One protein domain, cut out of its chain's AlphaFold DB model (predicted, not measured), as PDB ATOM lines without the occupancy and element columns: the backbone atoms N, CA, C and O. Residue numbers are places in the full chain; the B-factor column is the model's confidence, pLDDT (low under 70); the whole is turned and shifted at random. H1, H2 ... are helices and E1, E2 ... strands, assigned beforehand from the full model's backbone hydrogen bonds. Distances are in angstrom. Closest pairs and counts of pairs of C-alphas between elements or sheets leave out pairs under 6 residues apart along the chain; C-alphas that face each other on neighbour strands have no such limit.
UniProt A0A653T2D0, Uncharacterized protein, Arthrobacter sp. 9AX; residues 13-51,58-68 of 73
ATOM      1  N   ALA A  13     -21.862 265.780   9.267       73.12
ATOM      2  CA  ALA A  13     -23.017 266.549   8.844       73.12
ATOM      3  C   ALA A  13     -24.254 266.103   9.654       73.12
ATOM      4  O   ALA A  13     -24.428 264.903   9.871       73.12
ATOM      5  N   PRO A  14     -25.147 267.023  10.051       73.00
ATOM      6  CA  PRO A  14     -26.351 266.712  10.826       73.00
ATOM      7  C   PRO A  14     -27.179 265.513  10.322       73.00
ATOM      8  O   PRO A  14     -27.512 264.659  11.145       73.00
ATOM      9  N   PRO A  15     -27.443 265.332   9.007       75.56
ATOM     10  CA  PRO A  15     -28.181 264.154   8.544       75.56
ATOM     11  C   PRO A  15     -27.464 262.824   8.818       75.56
ATOM     12  O   PRO A  15     -28.124 261.803   8.991       75.56
ATOM     13  N   TYR A  16     -26.130 262.807   8.875       82.75
ATOM     14  CA  TYR A  16     -25.381 261.598   9.221       82.75
ATOM     15  C   TYR A  16     -25.583 261.208  10.692       82.75
ATOM     16  O   TYR A  16     -25.729 260.025  11.000       82.75
ATOM     17  N   LEU A  17     -25.655 262.185  11.599       85.06
ATOM     18  CA  LEU A  17     -25.853 261.926  13.028       85.06
ATOM     19  C   LEU A  17     -27.212 261.269  13.302       85.06
ATOM     20  O   LEU A  17     -27.287 260.303  14.054       85.06
ATOM     21  N   PHE A  18     -28.276 261.727  12.642       86.88
ATOM     22  CA  PHE A  18     -29.601 261.122  12.803       86.88
ATOM     23  C   PHE A  18     -29.661 259.716  12.202       86.88
ATOM     24  O   PHE A  18     -30.069 258.767  12.874       86.88
ATOM     25  N   ARG A  19     -29.164 259.548  10.970       90.31
ATOM     26  CA  ARG A  19     -29.167 258.241  10.298       90.31
ATOM     27  C   ARG A  19     -28.308 257.205  11.023       90.31
ATOM     28  O   ARG A  19     -28.710 256.050  11.113       90.31
ATOM     29  N   SER A  20     -27.154 257.597  11.565       91.62
ATOM     30  CA  SER A  20     -26.299 256.688  12.346       91.62
ATOM     31  C   SER A  20     -26.935 256.278  13.678       91.62
ATOM     32  O   SER A  20     -26.677 255.178  14.160       91.62
ATOM     33  N   GLY A  21     -27.832 257.105  14.224       91.06
ATOM     34  CA  GLY A  21     -28.695 256.761  15.354       91.06
ATOM     35  C   GLY A  21     -29.904 255.885  15.001       91.06
ATOM     36  O   GLY A  21     -30.713 255.611  15.882       91.06
ATOM     37  N   GLY A  22     -30.053 255.460  13.740       94.38
ATOM     38  CA  GLY A  22     -31.202 254.677  13.279       94.38
ATOM     39  C   GLY A  22     -32.480 255.496  13.080       94.38
ATOM     40  O   GLY A  22     -33.548 254.908  12.959       94.38
ATOM     41  N   ILE A  23     -32.376 256.828  13.040       94.69
ATOM     42  CA  ILE A  23     -33.520 257.726  12.866       94.69
ATOM     43  C   ILE A  23     -33.769 257.945  11.370       94.69
ATOM     44  O   ILE A  23     -32.892 258.436  10.643       94.69
ATOM     45  N   HIS A  24     -34.973 257.624  10.898       94.81
ATOM     46  CA  HIS A  24     -35.402 257.948   9.544       94.81
ATOM     47  C   HIS A  24     -35.405 259.465   9.361       94.81
ATOM     48  O   HIS A  24     -36.031 260.201  10.120       94.81
ATOM     49  N   THR A  25     -34.670 259.932   8.357       95.12
ATOM     50  CA  THR A  25     -34.419 261.356   8.131       95.12
ATOM     51  C   THR A  25     -34.648 261.680   6.664       95.12
ATOM     52  O   THR A  25     -33.976 261.128   5.788       95.12
ATOM     53  N   GLU A  26     -35.544 262.617   6.398       94.44
ATOM     54  CA  GLU A  26     -35.715 263.268   5.100       94.44
ATOM     55  C   GLU A  26     -35.175 264.695   5.193       94.44
ATOM     56  O   GLU A  26     -35.228 265.305   6.258       94.44
ATOM     57  N   THR A  27     -34.603 265.210   4.109       93.19
ATOM     58  CA  THR A  27     -33.935 266.521   4.085       93.19
ATOM     59  C   THR A  27     -34.569 267.421   3.041       93.19
ATOM     60  O   THR A  27     -34.850 266.922   1.952       93.19
ATOM     61  N   GLN A  28     -34.689 268.724   3.318       91.81
ATOM     62  CA  GLN A  28     -35.236 269.715   2.375       91.81
ATOM     63  C   GLN A  28     -36.644 269.324   1.888       91.81
ATOM     64  O   GLN A  28     -36.903 269.211   0.692       91.81
ATOM     65  N   VAL A  29     -37.546 269.058   2.837       92.06
ATOM     66  CA  VAL A  29     -38.905 268.577   2.548       92.06
ATOM     67  C   VAL A  29     -39.845 269.763   2.368       92.06
ATOM     68  O   VAL A  29     -39.955 270.605   3.256       92.06
ATOM     69  N   GLU A  30     -40.550 269.824   1.240       91.94
ATOM     70  CA  GLU A  30     -41.589 270.828   1.015       91.94
ATOM     71  C   GLU A  30     -42.893 270.426   1.716       91.94
ATOM     72  O   GLU A  30     -43.487 269.387   1.423       91.94
ATOM     73  N   PHE A  31     -43.365 271.280   2.625       84.81
ATOM     74  CA  PHE A  31     -44.646 271.122   3.299       84.81
ATOM     75  C   PHE A  31     -45.670 272.154   2.814       84.81
ATOM     76  O   PHE A  31     -45.433 273.367   2.934       84.81
ATOM     77  N   PRO A  32     -46.862 271.709   2.366       83.69
ATOM     78  CA  PRO A  32     -47.943 272.607   1.985       83.69
ATOM     79  C   PRO A  32     -48.289 273.597   3.104       83.69
ATOM     80  O   PRO A  32     -48.634 273.216   4.221       83.69
ATOM     81  N   GLY A  33     -48.194 274.894   2.803       82.88
ATOM     82  CA  GLY A  33     -48.525 275.964   3.747       82.88
ATOM     83  C   GLY A  33     -47.491 276.218   4.852       82.88
ATOM     84  O   GLY A  33     -47.714 277.112   5.670       82.88
ATOM     85  N   ILE A  34     -46.361 275.506   4.879       83.19
ATOM     86  CA  ILE A  34     -45.255 275.741   5.826       83.19
ATOM     87  C   ILE A  34     -44.035 276.281   5.076       83.19
ATOM     88  O   ILE A  34     -43.522 277.328   5.468       83.19
ATOM     89  N   GLY A  35     -43.671 275.651   3.956       86.06
ATOM     90  CA  GLY A  35     -42.451 275.930   3.196       86.06
ATOM     91  C   GLY A  35     -41.530 274.709   3.161       86.06
ATOM     92  O   GLY A  35     -41.957 273.605   3.497       86.06
ATOM     93  N   ILE A  36     -40.283 274.908   2.742       88.19
ATOM     94  CA  ILE A  36     -39.248 273.868   2.784       88.19
ATOM     95  C   ILE A  36     -38.638 273.850   4.183       88.19
ATOM     96  O   ILE A  36     -38.314 274.914   4.704       88.19
ATOM     97  N   VAL A  37     -38.485 272.659   4.758       88.75
ATOM     98  CA  VAL A  37     -37.863 272.449   6.073       88.75
ATOM     99  C   VAL A  37     -36.558 271.676   5.937       88.75
ATOM    100  O   VAL A  37     -36.450 270.790   5.081       88.75
ATOM    101  N   ASP A  38     -35.573 271.954   6.795       89.94
ATOM    102  CA  ASP A  38     -34.262 271.309   6.687       89.94
ATOM    103  C   ASP A  38     -34.317 269.789   6.897       89.94
ATOM    104  O   ASP A  38     -33.702 269.051   6.118       89.94
ATOM    105  N   PHE A  39     -35.065 269.316   7.905       92.19
ATOM    106  CA  PHE A  39     -35.242 267.889   8.199       92.19
ATOM    107  C   PHE A  39     -36.667 267.526   8.624       92.19
ATOM    108  O   PHE A  39     -37.286 268.214   9.438       92.19
ATOM    109  N   LEU A  40     -37.128 266.359   8.170       93.50
ATOM    110  CA  LEU A  40     -38.270 265.632   8.722       93.50
ATOM    111  C   LEU A  40     -37.781 264.297   9.297       93.50
ATOM    112  O   LEU A  40     -37.290 263.433   8.569       93.50
ATOM    113  N   LEU A  41     -37.903 264.141  10.614       93.88
ATOM    114  CA  LEU A  41     -37.513 262.941  11.347       93.88
ATOM    115  C   LEU A  41     -38.737 262.060  11.594       93.88
ATOM    116  O   LEU A  41     -39.770 262.544  12.067       93.88
ATOM    117  N   GLU A  42     -38.615 260.772  11.270       94.62
ATOM    118  CA  GLU A  42     -39.647 259.740  11.483       94.62
ATOM    119  C   GLU A  42     -41.034 260.085  10.904       94.62
ATOM    120  O   GLU A  42     -42.053 259.530  11.309       94.62
ATOM    121  N   GLY A  43     -41.101 261.039   9.972       92.06
ATOM    122  CA  GLY A  43     -42.354 261.512   9.387       92.06
ATOM    123  C   GLY A  43     -43.212 262.408  10.290       92.06
ATOM    124  O   GLY A  43     -44.305 262.784   9.872       92.06
ATOM    125  N   PHE A  44     -42.765 262.783  11.498       91.06
ATOM    126  CA  PHE A  44     -43.582 263.599  12.418       91.06
ATOM    127  C   PHE A  44     -42.858 264.767  13.097       91.06
ATOM    128  O   PHE A  44     -43.526 265.678  13.595       91.06
ATOM    129  N   LEU A  45     -41.523 264.767  13.154       91.88
ATOM    130  CA  LEU A  45     -40.759 265.817  13.826       91.88
ATOM    131  C   LEU A  45     -39.956 266.633  12.815       91.88
ATOM    132  O   LEU A  45     -39.000 266.141  12.228       91.88
ATOM    133  N   ILE A  46     -40.324 267.901  12.659       91.88
ATOM    134  CA  ILE A  46     -39.579 268.859  11.839       91.88
ATOM    135  C   ILE A  46     -38.431 269.455  12.663       91.88
ATOM    136  O   ILE A  46     -38.640 269.884  13.804       91.88
ATOM    137  N   VAL A  47     -37.234 269.508  12.078       89.50
ATOM    138  CA  VAL A  47     -36.053 270.174  12.646       89.50
ATOM    139  C   VAL A  47     -35.513 271.172  11.626       89.50
ATOM    140  O   VAL A  47     -35.211 270.789  10.502       89.50
ATOM    141  N   GLU A  48     -35.362 272.426  12.045       87.56
ATOM    142  CA  GLU A  48     -34.651 273.469  11.296       87.56
ATOM    143  C   GLU A  48     -33.259 273.640  11.896       87.56
ATOM    144  O   GLU A  48     -33.105 273.655  13.125       87.56
ATOM    145  N   ILE A  49     -32.242 273.775  11.052       83.56
ATOM    146  CA  ILE A  49     -30.931 274.222  11.501       83.56
ATOM    147  C   ILE A  49     -30.950 275.737  11.441       83.56
ATOM    148  O   ILE A  49     -31.127 276.321  10.379       83.56
ATOM    149  N   ASP A  50     -30.717 276.382  12.587       74.56
ATOM    150  CA  ASP A  50     -30.462 277.822  12.635       74.56
ATOM    151  C   ASP A  50     -29.162 278.125  11.867       74.56
ATOM    152  O   ASP A  50     -28.060 278.193  12.418       74.56
ATOM    153  N   GLY A  51     -29.284 278.269  10.551       58.34
ATOM    154  CA  GLY A  51     -28.294 278.885   9.694       58.34
ATOM    155  C   GLY A  51     -28.423 280.381   9.901       58.34
ATOM    156  O   GLY A  51     -29.433 280.968   9.532       58.34
ATOM    157  N   ARG A  58     -41.354 282.781   9.705       44.72
ATOM    158  CA  ARG A  58     -42.416 281.754   9.773       44.72
ATOM    159  C   ARG A  58     -42.280 280.872  11.015       44.72
ATOM    160  O   ARG A  58     -42.705 279.722  11.015       44.72
ATOM    161  N   GLN A  59     -41.816 281.441  12.133       53.38
ATOM    162  CA  GLN A  59     -41.988 280.875  13.484       53.38
ATOM    163  C   GLN A  59     -43.473 280.867  13.928       53.38
ATOM    164  O   GLN A  59     -43.808 281.101  15.088       53.38
ATOM    165  N   VAL A  60     -44.396 280.615  13.003       46.25
ATOM    166  CA  VAL A  60     -45.831 280.550  13.242       46.25
ATOM    167  C   VAL A  60     -46.197 279.072  13.269       46.25
ATOM    168  O   VAL A  60     -46.072 278.380  12.266       46.25
ATOM    169  N   LYS A  61     -46.671 278.618  14.434       48.88
ATOM    170  CA  LYS A  61     -47.075 277.241  14.789       48.88
ATOM    171  C   LYS A  61     -46.008 276.333  15.407       48.88
ATOM    172  O   LYS A  61     -46.073 275.117  15.283       48.88
ATOM    173  N   LYS A  62     -45.188 276.880  16.309       47.69
ATOM    174  CA  LYS A  62     -44.952 276.177  17.588       47.69
ATOM    175  C   LYS A  62     -46.142 276.435  18.521       47.69
ATOM    176  O   LYS A  62     -46.013 277.031  19.587       47.69
ATOM    177  N   GLU A  63     -47.340 276.032  18.097       47.28
ATOM    178  CA  GLU A  63     -48.501 276.025  18.978       47.28
ATOM    179  C   GLU A  63     -48.319 274.849  19.937       47.28
ATOM    180  O   GLU A  63     -48.614 273.696  19.628       47.28
ATOM    181  N   LYS A  64     -47.769 275.141  21.120       48.69
ATOM    182  CA  LYS A  64     -47.973 274.294  22.292       48.69
ATOM    183  C   LYS A  64     -49.485 274.191  22.487       48.69
ATOM    184  O   LYS A  64     -50.071 275.050  23.143       48.69
ATOM    185  N   ALA A  65     -50.099 273.129  21.976       48.12
ATOM    186  CA  ALA A  65     -51.398 272.666  22.435       48.12
ATOM    187  C   ALA A  65     -51.248 272.218  23.901       48.12
ATOM    188  O   ALA A  65     -51.141 271.040  24.232       48.12
ATOM    189  N   ARG A  66     -51.162 273.190  24.814       48.88
ATOM    190  CA  ARG A  66     -51.278 272.972  26.250       48.88
ATOM    191  C   ARG A  66     -52.767 272.849  26.531       48.88
ATOM    192  O   ARG A  66     -53.469 273.852  26.610       48.88
ATOM    193  N   SER A  67     -53.226 271.610  26.676       44.12
ATOM    194  CA  SER A  67     -54.538 271.265  27.227       44.12
ATOM    195  C   SER A  67     -54.828 272.132  28.463       44.12
ATOM    196  O   SER A  67     -54.201 271.951  29.513       44.12
ATOM    197  N   LYS A  68     -55.787 273.059  28.365       48.44
ATOM    198  CA  LYS A  68     -56.479 273.582  29.544       48.44
ATOM    199  C   LYS A  68     -57.528 272.537  29.918       48.44
ATOM    200  O   LYS A  68     -58.545 272.425  29.244       48.44
TER     201      LYS A  68
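AT A GLANCE: This is residues 13 to 51 and 58 to 68 of the 73 residues of an uncharacterized protein of Arthrobacter sp. 9AX (UniProt A0A653T2D0). A short helix, H1, lies over one face of a small, twisted three-stranded sheet, near its E1 side, and beyond a cut a thin tail follows, of which residues 62 to 68 stick out from the rest. The sheet is a meander, each strand the antiparallel neighbour of the one before: E1 and E2 are the two longer strands, and E3 is a short third beside E2. The printed part has 50 residues, with one named helix and three named strands in the order H1, E1, E2, E3. The class is mixed, helices and strands, though just 24 of the 50 residues are in named elements. The whole is loose, with a radius of gyration of the C-alphas of 12.5 A, and elongated, with spans of 38 by 24 by 20 A.

IN THESE COORDINATES: H1 is residues 14 to 20, 10.1 A from first to last C-alpha, and begins with C-alpha 14 at (-26.351, 266.712, 10.826). E1, residues 25 to 31, is 14.9 A long and begins with C-alpha 25 at (-34.419, 261.356, 8.131). E2, residues 35 to 41, is 16.1 A long. E3, residues 45 to 47, is 6.5 A long and ends with C-alpha 47 at (-36.053, 270.174, 12.646).

HOW THE PARTS SIT: The sheet's order is E1, E2, E3; E1 and E3 are its edge strands. It is only just strongly twisted, its C-alphas lying up to 4.5 A off the best plane. E1 and E2 form an antiparallel hairpin, with 153 degrees between their directions; N 26 and O 40 are 2.9 A apart and N 31 and O 35 2.9 A, within hydrogen-bond range. E2 and E3 form a second hairpin, antiparallel at 116 degrees; N 41 and O 45 are 2.8 A apart, within hydrogen-bond range. H1 is on the sheet, at a height over the sheet of 9.0 A. It lies over E1, where 4 of its 7 C-alphas fall, and only just not over E2, where 2 fall. On the local plane H1 runs along the strands, at 5 degrees to E1. The closest C-alphas of H1 and E1 are those of Arg 19 and Thr 25, 6.5 A apart. In H1 every O i to N i+4 pair is within hydrogen-bond range.

THE WHOLE: The C-alphas of Ala 13 and Lys 68, 40.0 A apart, are the two farthest apart. The links H1 to E1, E1 to E2 and E2 to E3 are tight. Residues 52 to 57 are not printed, and C-alphas 51 and 58 are 14.4 A apart across the cut. Residues 62 to 68 stand free. The mean pLDDT of the printed part is 78.8; it is under 70 at residue 51 and residues 58 to 68.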